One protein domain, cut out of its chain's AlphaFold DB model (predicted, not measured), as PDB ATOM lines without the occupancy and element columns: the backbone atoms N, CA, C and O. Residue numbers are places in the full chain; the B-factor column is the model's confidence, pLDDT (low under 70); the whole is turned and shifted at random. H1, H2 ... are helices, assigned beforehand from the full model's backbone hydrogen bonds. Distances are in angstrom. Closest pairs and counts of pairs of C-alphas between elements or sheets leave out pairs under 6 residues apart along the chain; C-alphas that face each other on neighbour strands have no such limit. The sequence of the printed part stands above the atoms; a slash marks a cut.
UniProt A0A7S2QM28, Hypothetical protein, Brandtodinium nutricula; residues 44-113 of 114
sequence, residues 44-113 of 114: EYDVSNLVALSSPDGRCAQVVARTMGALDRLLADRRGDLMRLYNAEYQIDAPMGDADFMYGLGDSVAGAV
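Overview. This is residues 44 to 113 of the 114 residues of the protein "Hypothetical protein" of Brandtodinium nutricula (UniProt A0A7S2QM28). Two long helices, H2 and H4, run side by side in opposite ways with a loose space between them, and a shorter helix sits at each end of the pair: H1 where H2 begins and H4 ends, H3 where H2 ends. The chain passes from H1 along H2 to H3, then through a long loop that folds back into H4, which returns toward H1. The printed part has 70 residues with four named helices, in the order H1, H2, H3, H4, and no named strand; its class is all helix. The whole is only just loose, close to compact, with a radius of gyration of the C-alphas of 13.4 A, and the C-alphas span 40 by 20 by 17 A, only just a rod.

Arrangement. H2, residues 59 to 77, is the longest helix. H4, residues 97 to 111, is close to it but not clearly touching; the closest C-alphas, those of Leu 75 and Asp 98, are 7.7 A apart. These two helices run opposite ways at a shallow tilt of 8 degrees, with their centres 12.4 A apart. H1, residues 44 to 53, touches H2 at its residues 59 to 61 alone, and the closest C-alphas, those of Leu 53 and Ala 61, are 4.9 A apart. H1 and H2 run opposite ways at a steep tilt of 66 degrees. H1 is close to H4 but not clearly touching, with the C-alphas of Asn 49 and Ala 110 the closest at 6.0 A; they run the same way at a steep tilt of 62 degrees. H3, residues 79 to 85, only just touches H2, at residues 71 to 75 of H2 alone, with 3 pairs of C-alphas within 8 A; the closest are those of Leu 74 and Leu 82, 6.3 A apart. H2 and H3 run opposite ways at a steep tilt of 51 degrees. H3 and H4 are only just apart, their closest C-alphas 8.2 A from each other, and H1 and H3 are apart. In H1, H3 and H4 every O i to N i+4 pair is within hydrogen-bond range; in H2 it is 14 of 15.

Along the chain. H2 measures 26.9 A from C-alpha 59 at (-30.794, -8.182, 18.190) to C-alpha 77 at (-6.733, -0.590, 27.560). H4 measures 20.4 A and ends with C-alpha 111 at (-24.187, -21.772, 27.219). H1 measures 14.1 A and begins with C-alpha 44 at (-20.247, -25.072, 12.704). H3 measures 10.0 A.

Size, cuts and confidence. The two C-alphas farthest apart, those of Pro 56 and Asp 93, are 41.0 A from each other. The printed part has no cut. The links H1 to H2 and H2 to H3 are tight, and H3 to H4 is a long link of 11 residues. The mean pLDDT of the printed part is 95.6, and no printed residue is under 70.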
ATOM      1  N   GLU A  44     -18.795 -24.975  12.830       92.50
ATOM      2  CA  GLU A  44     -20.247 -25.072  12.704       92.50
ATOM      3  C   GLU A  44     -20.969 -24.999  14.061       92.50
ATOM      4  O   GLU A  44     -22.142 -24.628  14.090       92.50
ATOM      5  N   TYR A  45     -20.287 -25.294  15.177       91.69
ATOM      6  CA  TYR A  45     -20.835 -25.082  16.520       91.69
ATOM      7  C   TYR A  45     -21.120 -23.597  16.773       91.69
ATOM      8  O   TYR A  45     -22.235 -23.228  17.138       91.69
ATOM      9  N   ASP A  46     -20.161 -22.724  16.460       92.12
ATOM     10  CA  ASP A  46     -20.327 -21.277  16.622       92.12
ATOM     11  C   ASP A  46     -21.375 -20.707  15.660       92.12
ATOM     12  O   ASP A  46     -22.130 -19.800  16.017       92.12
ATOM     13  N   VAL A  47     -21.488 -21.273  14.451       94.69
ATOM     14  CA  VAL A  47     -22.566 -20.923  13.511       94.69
ATOM     15  C   VAL A  47     -23.933 -21.291  14.090       94.69
ATOM     16  O   VAL A  47     -24.863 -20.491  13.997       94.69
ATOM     17  N   SER A  48     -24.065 -22.464  14.717       94.19
ATOM     18  CA  SER A  48     -25.301 -22.862  15.401       94.19
ATOM     19  C   SER A  48     -25.658 -21.885  16.522       94.19
ATOM     20  O   SER A  48     -26.809 -21.454  16.618       94.19
ATOM     21  N   ASN A  49     -24.667 -21.460  17.311       95.19
ATOM     22  CA  ASN A  49     -24.871 -20.476  18.372       95.19
ATOM     23  C   ASN A  49     -25.344 -19.133  17.805       95.19
ATOM     24  O   ASN A  49     -26.309 -18.552  18.298       95.19
ATOM     25  N   LEU A  50     -24.727 -18.665  16.716       95.62
ATOM     26  CA  LEU A  50     -25.148 -17.444  16.029       95.62
ATOM     27  C   LEU A  50     -26.591 -17.535  15.517       95.62
ATOM     28  O   LEU A  50     -27.341 -16.563  15.639       95.62
ATOM     29  N   VAL A  51     -26.990 -18.676  14.949       96.75
ATOM     30  CA  VAL A  51     -28.366 -18.902  14.477       96.75
ATOM     31  C   VAL A  51     -29.350 -18.818  15.641       96.75
ATOM     32  O   VAL A  51     -30.350 -18.107  15.533       96.75
ATOM     33  N   ALA A  52     -29.047 -19.469  16.766       96.12
ATOM     34  CA  ALA A  52     -29.884 -19.417  17.960       96.12
ATOM     35  C   ALA A  52     -29.991 -17.989  18.527       96.12
ATOM     36  O   ALA A  52     -31.096 -17.501  18.764       96.12
ATOM     37  N   LEU A  53     -28.870 -17.265  18.627       96.75
ATOM     38  CA  LEU A  53     -28.824 -15.856  19.051       96.75
ATOM     39  C   LEU A  53     -29.516 -14.891  18.073       96.75
ATOM     40  O   LEU A  53     -29.748 -13.731  18.415       96.75
ATOM     41  N   SER A  54     -29.803 -15.327  16.847       97.50
ATOM     42  CA  SER A  54     -30.462 -14.510  15.824       97.50
ATOM     43  C   SER A  54     -31.967 -14.770  15.716       97.50
ATOM     44  O   SER A  54     -32.616 -14.220  14.825       97.50
ATOM     45  N   SER A  55     -32.524 -15.601  16.603       95.25
ATOM     46  CA  SER A  55     -33.941 -15.960  16.633       95.25
ATOM     47  C   SER A  55     -34.631 -15.413  17.893       95.25
ATOM     48  O   SER A  55     -34.062 -15.490  18.981       95.25
ATOM     49  N   PRO A  56     -35.860 -14.863  17.795       95.12
ATOM     50  CA  PRO A  56     -36.633 -14.634  16.570       95.12
ATOM     51  C   PRO A  56     -36.153 -13.414  15.764       95.12
ATOM     52  O   PRO A  56     -36.609 -13.206  14.642       95.12
ATOM     53  N   ASP A  57     -35.258 -12.597  16.324       94.94
ATOM     54  CA  ASP A  57     -34.630 -11.476  15.633       94.94
ATOM     55  C   ASP A  57     -33.130 -11.368  15.959       94.94
ATOM     56  O   ASP A  57     -32.640 -11.878  16.965       94.94
ATOM     57  N   GLY A  58     -32.379 -10.684  15.090       96.81
ATOM     58  CA  GLY A  58     -30.916 -10.585  15.173       96.81
ATOM     59  C   GLY A  58     -30.373  -9.713  16.311       96.81
ATOM     60  O   GLY A  58     -29.169  -9.460  16.363       96.81
ATOM     61  N   ARG A  59     -31.217  -9.177  17.196       97.25
ATOM     62  CA  ARG A  59     -30.794  -8.182  18.190       97.25
ATOM     63  C   ARG A  59     -29.860  -8.770  19.237       97.25
ATOM     64  O   ARG A  59     -28.903  -8.092  19.606       97.25
ATOM     65  N   CYS A  60     -30.114  -9.997  19.697       96.31
ATOM     66  CA  CYS A  60     -29.261 -10.651  20.690       96.31
ATOM     67  C   CYS A  60     -27.857 -10.887  20.114       96.31
ATOM     68  O   CYS A  60     -26.885 -10.372  20.666       96.31
ATOM     69  N   ALA A  61     -27.758 -11.500  18.930       96.75
ATOM     70  CA  ALA A  61     -26.494 -11.650  18.206       96.75
ATOM     71  C   ALA A  61     -25.738 -10.317  18.023       96.75
ATOM     72  O   ALA A  61     -24.536 -10.234  18.274       96.75
ATOM     73  N   GLN A  62     -26.434  -9.239  17.646       98.00
ATOM     74  CA  GLN A  62     -25.816  -7.918  17.483       98.00
ATOM     75  C   GLN A  62     -25.317  -7.307  18.800       98.00
ATOM     76  O   GLN A  62     -24.283  -6.636  18.812       98.00
ATOM     77  N   VAL A  63     -26.055  -7.481  19.901       97.12
ATOM     78  CA  VAL A  63     -25.621  -7.028  21.230       97.12
ATOM     79  C   VAL A  63     -24.384  -7.805  21.656       97.12
ATOM     80  O   VAL A  63     -23.400  -7.171  22.017       97.12
ATOM     81  N   VAL A  64     -24.395  -9.135  21.536       96.69
ATOM     82  CA  VAL A  64     -23.241  -9.989  21.851       96.69
ATOM     83  C   VAL A  64     -22.013  -9.550  21.054       96.69
ATOM     84  O   VAL A  64     -20.974  -9.285  21.651       96.69
ATOM     85  N   ALA A  65     -22.137  -9.355  19.738       96.88
ATOM     86  CA  ALA A  65     -21.025  -8.904  18.900       96.88
ATOM     87  C   ALA A  65     -20.453  -7.543  19.345       96.88
ATOM     88  O   ALA A  65     -19.234  -7.368  19.419       96.88
ATOM     89  N   ARG A  66     -21.315  -6.572  19.684       98.38
ATOM     90  CA  ARG A  66     -20.868  -5.264  20.198       98.38
ATOM     91  C   ARG A  66     -20.212  -5.375  21.570       98.38
ATOM     92  O   ARG A  66     -19.220  -4.688  21.806       98.38
ATOM     93  N   THR A  67     -20.759  -6.206  22.451       96.69
ATOM     94  CA  THR A  67     -20.223  -6.448  23.792       96.69
ATOM     95  C   THR A  67     -18.849  -7.094  23.707       96.69
ATOM     96  O   THR A  67     -17.916  -6.553  24.285       96.69
ATOM     97  N   MET A  68     -18.681  -8.160  22.919       96.38
ATOM     98  CA  MET A  68     -17.377  -8.807  22.724       96.38
ATOM     99  C   MET A  68     -16.340  -7.822  22.177       96.38
ATOM    100  O   MET A  68     -15.276  -7.671  22.763       96.38
ATOM    101  N   GLY A  69     -16.695  -7.024  21.164       97.44
ATOM    102  CA  GLY A  69     -15.792  -5.983  20.662       97.44
ATOM    103  C   GLY A  69     -15.492  -4.862  21.671       97.44
ATOM    104  O   GLY A  69     -14.481  -4.176  21.548       97.44
ATOM    105  N   ALA A  70     -16.357  -4.614  22.660       97.19
ATOM    106  CA  ALA A  70     -16.059  -3.699  23.764       97.19
ATOM    107  C   ALA A  70     -15.128  -4.344  24.799       97.19
ATOM    108  O   ALA A  70     -14.217  -3.672  25.277       97.19
ATOM    109  N   LEU A  71     -15.327  -5.629  25.097       97.06
ATOM    110  CA  LEU A  71     -14.474  -6.409  25.989       97.06
ATOM    111  C   LEU A  71     -13.051  -6.519  25.435       97.06
ATOM    112  O   LEU A  71     -12.122  -6.258  26.187       97.06
ATOM    113  N   ASP A  72     -12.875  -6.742  24.129       96.62
ATOM    114  CA  ASP A  72     -11.552  -6.747  23.479       96.62
ATOM    115  C   ASP A  72     -10.788  -5.432  23.710       96.62
ATOM    116  O   ASP A  72      -9.607  -5.427  24.060       96.62
ATOM    117  N   ARG A  73     -11.471  -4.286  23.566       97.25
ATOM    118  CA  ARG A  73     -10.866  -2.965  23.816       97.25
ATOM    119  C   ARG A  73     -10.544  -2.763  25.293       97.25
ATOM    120  O   ARG A  73      -9.478  -2.262  25.629       97.25
ATOM    121  N   LEU A  74     -11.451  -3.159  26.186       97.12
ATOM    122  CA  LEU A  74     -11.225  -3.070  27.629       97.12
ATOM    123  C   LEU A  74     -10.080  -3.972  28.085       97.12
ATOM    124  O   LEU A  74      -9.341  -3.579  28.982       97.12
ATOM    125  N   LEU A  75      -9.916  -5.142  27.473       96.06
ATOM    126  CA  LEU A  75      -8.821  -6.054  27.765       96.06
ATOM    127  C   LEU A  75      -7.474  -5.430  27.379       96.06
ATOM    128  O   LEU A  75      -6.522  -5.538  28.145       96.06
ATOM    129  N   ALA A  76      -7.414  -4.713  26.254       95.75
ATOM    130  CA  ALA A  76      -6.216  -3.991  25.827       95.75
ATOM    131  C   ALA A  76      -5.917  -2.747  26.690       95.75
ATOM    132  O   ALA A  76      -4.778  -2.542  27.107       95.75
ATOM    133  N   ASP A  77      -6.932  -1.927  26.980       96.81
ATOM    134  CA  ASP A  77      -6.733  -0.590  27.560       96.81
ATOM    135  C   ASP A  77      -6.857  -0.555  29.091       96.81
ATOM    136  O   ASP A  77      -6.249   0.280  29.762       96.81
ATOM    137  N   ARG A  78      -7.707  -1.416  29.662       97.06
ATOM    138  CA  ARG A  78      -8.131  -1.397  31.076       97.06
ATOM    139  C   ARG A  78      -8.256  -2.806  31.663       97.06
ATOM    140  O   ARG A  78      -9.164  -3.078  32.450       97.06
ATOM    141  N   ARG A  79      -7.317  -3.689  31.306       95.62
ATOM    142  CA  ARG A  79      -7.272  -5.112  31.692       95.62
ATOM    143  C   ARG A  79      -7.655  -5.368  33.152       95.62
ATOM    144  O   ARG A  79      -8.567  -6.136  33.425       95.62
ATOM    145  N   GLY A  80      -6.982  -4.706  34.095       96.25
ATOM    146  CA  GLY A  80      -7.209  -4.931  35.529       96.25
ATOM    147  C   GLY A  80      -8.604  -4.517  36.007       96.25
ATOM    148  O   GLY A  80      -9.185  -5.192  36.854       96.25
ATOM    149  N   ASP A  81      -9.169  -3.446  35.442       97.06
ATOM    150  CA  ASP A  81     -10.529  -3.009  35.771       97.06
ATOM    151  C   ASP A  81     -11.576  -3.953  35.183       97.06
ATOM    152  O   ASP A  81     -12.570  -4.246  35.845       97.06
ATOM    153  N   LEU A  82     -11.335  -4.461  33.969       97.12
ATOM    154  CA  LEU A  82     -12.179  -5.475  33.347       97.12
ATOM    155  C   LEU A  82     -12.186  -6.768  34.167       97.12
ATOM    156  O   LEU A  82     -13.257  -7.266  34.501       97.12
ATOM    157  N   MET A  83     -11.013  -7.280  34.538       96.94
ATOM    158  CA  MET A  83     -10.918  -8.492  35.354       96.94
ATOM    159  C   MET A  83     -11.643  -8.307  36.693       96.94
ATOM    160  O   MET A  83     -12.437  -9.158  37.075       96.94
ATOM    161  N   ARG A  84     -11.482  -7.152  37.355       97.19
ATOM    162  CA  ARG A  84     -12.213  -6.824  38.591       97.19
ATOM    163  C   ARG A  84     -13.727  -6.766  38.401       97.19
ATOM    164  O   ARG A  84     -14.468  -7.244  39.251       97.19
ATOM    165  N   LEU A  85     -14.205  -6.207  37.288       96.62
ATOM    166  CA  LEU A  85     -15.639  -6.147  36.979       96.62
ATOM    167  C   LEU A  85     -16.279  -7.544  36.919       96.62
ATOM    168  O   LEU A  85     -17.450  -7.694  37.261       96.62
ATOM    169  N   TYR A  86     -15.510  -8.552  36.509       96.38
ATOM    170  CA  TYR A  86     -15.951  -9.939  36.385       96.38
ATOM    171  C   TYR A  86     -15.511 -10.835  37.558       96.38
ATOM    172  O   TYR A  86     -15.690 -12.048  37.481       96.38
ATOM    173  N   ASN A  87     -14.962 -10.265  38.642       97.12
ATOM    174  CA  ASN A  87     -14.351 -11.011  39.757       97.12
ATOM    175  C   ASN A  87     -13.305 -12.045  39.284       97.12
ATOM    176  O   ASN A  87     -13.234 -13.172  39.781       97.12
ATOM    177  N   ALA A  88     -12.534 -11.673  38.265       96.38
ATOM    178  CA  ALA A  88     -11.550 -12.495  37.578       96.38
ATOM    179  C   ALA A  88     -10.112 -12.008  37.824       96.38
ATOM    180  O   ALA A  88      -9.220 -12.277  37.027       96.38
ATOM    181  N   GLU A  89      -9.840 -11.284  38.916       96.44
ATOM    182  CA  GLU A  89      -8.502 -10.747  39.212       96.44
ATOM    183  C   GLU A  89      -7.432 -11.837  39.325       96.44
ATOM    184  O   GLU A  89      -6.266 -11.585  39.032       96.44
ATOM    185  N   TYR A  90      -7.827 -13.065  39.672       94.69
ATOM    186  CA  TYR A  90      -6.939 -14.230  39.679       94.69
ATOM    187  C   TYR A  90      -6.359 -14.561  38.289       94.69
ATOM    188  O   TYR A  90      -5.333 -15.230  38.205       94.69
ATOM    189  N   GLN A  91      -6.977 -14.072  37.207       95.94
ATOM    190  CA  GLN A  91      -6.478 -14.215  35.839       95.94
ATOM    191  C   GLN A  91      -5.368 -13.206  35.500       95.94
ATOM    192  O   GLN A  91      -4.657 -13.381  34.514       95.94
ATOM    193  N   ILE A  92      -5.171 -12.144  36.292       94.81
ATOM    194  CA  ILE A  92      -4.188 -11.095  35.967       94.81
ATOM    195  C   ILE A  92      -2.765 -11.664  35.915       94.81
ATOM    196  O   ILE A  92      -2.025 -11.354  34.977       94.81
ATOM    197  N   ASP A  93      -2.428 -12.526  36.874       95.06
ATOM    198  CA  ASP A  93      -1.099 -13.130  37.023       95.06
ATOM    199  C   ASP A  93      -1.004 -14.536  36.402       95.06
ATOM    200  O   ASP A  93       0.057 -15.167  36.418       95.06
ATOM    201  N   ALA A  94      -2.107 -15.051  35.849       95.62
ATOM    202  CA  ALA A  94      -2.146 -16.372  35.243       95.62
ATOM    203  C   ALA A  94      -1.450 -16.368  33.864       95.62
ATOM    204  O   ALA A  94      -1.719 -15.480  33.050       95.62
ATOM    205  N   PRO A  95      -0.618 -17.381  33.537       94.56
ATOM    206  CA  PRO A  95       0.107 -17.446  32.262       94.56
ATOM    207  C   PRO A  95      -0.769 -17.362  31.003       94.56
ATOM    208  O   PRO A  95      -0.294 -16.921  29.961       94.56
ATOM    209  N   MET A  96      -2.034 -17.786  31.091       95.81
ATOM    210  CA  MET A  96      -3.020 -17.729  30.006       95.81
ATOM    211  C   MET A  96      -4.271 -16.940  30.401       95.81
ATOM    212  O   MET A  96      -5.303 -17.081  29.759       95.81
ATOM    213  N   GLY A  97      -4.199 -16.091  31.430       96.00
ATOM    214  CA  GLY A  97      -5.402 -15.532  32.044       96.00
ATOM    215  C   GLY A  97      -6.286 -14.712  31.105       96.00
ATOM    216  O   GLY A  97      -7.505 -14.763  31.224       96.00
ATOM    217  N   ASP A  98      -5.702 -14.024  30.122       95.56
ATOM    218  CA  ASP A  98      -6.473 -13.296  29.105       95.56
ATOM    219  C   ASP A  98      -7.202 -14.247  28.155       95.56
ATOM    220  O   ASP A  98      -8.371 -14.035  27.832       95.56
ATOM    221  N   ALA A  99      -6.524 -15.320  27.738       95.44
ATOM    222  CA  ALA A  99      -7.115 -16.347  26.896       95.44
ATOM    223  C   ALA A  99      -8.204 -17.113  27.655       95.44
ATOM    224  O   ALA A  99      -9.293 -17.283  27.122       95.44
ATOM    225  N   ASP A 100      -7.952 -17.499  28.906       95.81
ATOM    226  CA  ASP A 100      -8.909 -18.208  29.757       95.81
ATOM    227  C   ASP A 100     -10.133 -17.337  30.071       95.81
ATOM    228  O   ASP A 100     -11.266 -17.817  30.037       95.81
ATOM    229  N   PHE A 101      -9.929 -16.041  30.327       96.38
ATOM    230  CA  PHE A 101     -11.013 -15.085  30.537       96.38
ATOM    231  C   PHE A 101     -11.894 -14.949  29.291       96.38
ATOM    232  O   PHE A 101     -13.113 -15.104  29.372       96.38
ATOM    233  N   MET A 102     -11.288 -14.715  28.124       95.56
ATOM    234  CA  MET A 102     -12.033 -14.586  26.869       95.56
ATOM    235  C   MET A 102     -12.686 -15.903  26.440       95.56
ATOM    236  O   MET A 102     -13.808 -15.891  25.932       95.56
ATOM    237  N   TYR A 103     -12.034 -17.037  26.692       94.81
ATOM    238  CA  TYR A 103     -12.603 -18.361  26.465       94.81
ATOM    239  C   TYR A 103     -13.830 -18.594  27.354       94.81
ATOM    240  O   TYR A 103     -14.874 -18.999  26.853       94.81
ATOM    241  N   GLY A 104     -13.751 -18.258  28.645       95.19
ATOM    242  CA  GLY A 104     -14.882 -18.360  29.571       95.19
ATOM    243  C   GLY A 104     -16.063 -17.464  29.186       95.19
ATOM    244  O   GLY A 104     -17.220 -17.866  29.324       95.19
ATOM    245  N   LEU A 105     -15.798 -16.272  28.643       94.81
ATOM    246  CA  LEU A 105     -16.839 -15.416  28.068       94.81
ATOM    247  C   LEU A 105     -17.486 -16.056  26.833       94.81
ATOM    248  O   LEU A 105     -18.711 -16.043  26.716       94.81
ATOM    249  N   GLY A 106     -16.686 -16.636  25.934       93.94
ATOM    250  CA  GLY A 106     -17.186 -17.370  24.769       93.94
ATOM    251  C   GLY A 106     -18.062 -18.563  25.160       93.94
ATOM    252  O   GLY A 106     -19.167 -18.712  24.638       93.94
ATOM    253  N   ASP A 107     -17.621 -19.352  26.138       94.19
ATOM    254  CA  ASP A 107     -18.375 -20.492  26.666       94.19
ATOM    255  C   ASP A 107     -19.680 -20.046  27.344       94.19
ATOM    256  O   ASP A 107     -20.730 -20.649  27.145       94.19
ATOM    257  N   SER A 108     -19.663 -18.911  28.051       93.81
ATOM    258  CA  SER A 108     -20.875 -18.317  28.635       93.81
ATOM    259  C   SER A 108     -21.900 -17.909  27.570       93.81
ATOM    260  O   SER A 108     -23.103 -18.071  27.771       93.81
ATOM    261  N   VAL A 109     -21.441 -17.387  26.426       94.31
ATOM    262  CA  VAL A 109     -22.314 -17.053  25.290       94.31
ATOM    263  C   VAL A 109     -22.892 -18.319  24.657       94.31
ATOM    264  O   VAL A 109     -24.089 -18.359  24.383       94.31
ATOM    265  N   ALA A 110     -22.075 -19.353  24.450       93.12
ATOM    266  CA  ALA A 110     -22.537 -20.638  23.925       93.12
ATOM    267  C   ALA A 110     -23.534 -21.323  24.879       93.12
ATOM    268  O   ALA A 110     -24.553 -21.853  24.444       93.12
ATOM    269  N   GLY A 111     -23.294 -21.246  26.189       91.62
ATOM    270  CA  GLY A 111     -24.187 -21.772  27.219       91.62
ATOM    271  C   GLY A 111     -25.553 -21.088  27.276       91.62
ATOM    272  O   GLY A 111     -26.510 -21.691  27.747       91.62
ATOM    273  N   ALA A 112     -25.679 -19.856  26.774       90.69
ATOM    274  CA  ALA A 112     -26.947 -19.126  26.761       90.69
ATOM    275  C   ALA A 112     -27.946 -19.622  25.696       90.69
ATOM    276  O   ALA A 112     -29.095 -19.176  25.695       90.69
ATOM    277  N   VAL A 113     -27.513 -20.490  24.777       89.81
ATOM    278  CA  VAL A 113     -28.336 -21.009  23.672       89.81
ATOM    279  C   VAL A 113     -28.492 -22.531  23.659       89.81
ATOM    280  O   VAL A 113     -29.126 -23.062  22.745       89.81
TER     281      VAL A 113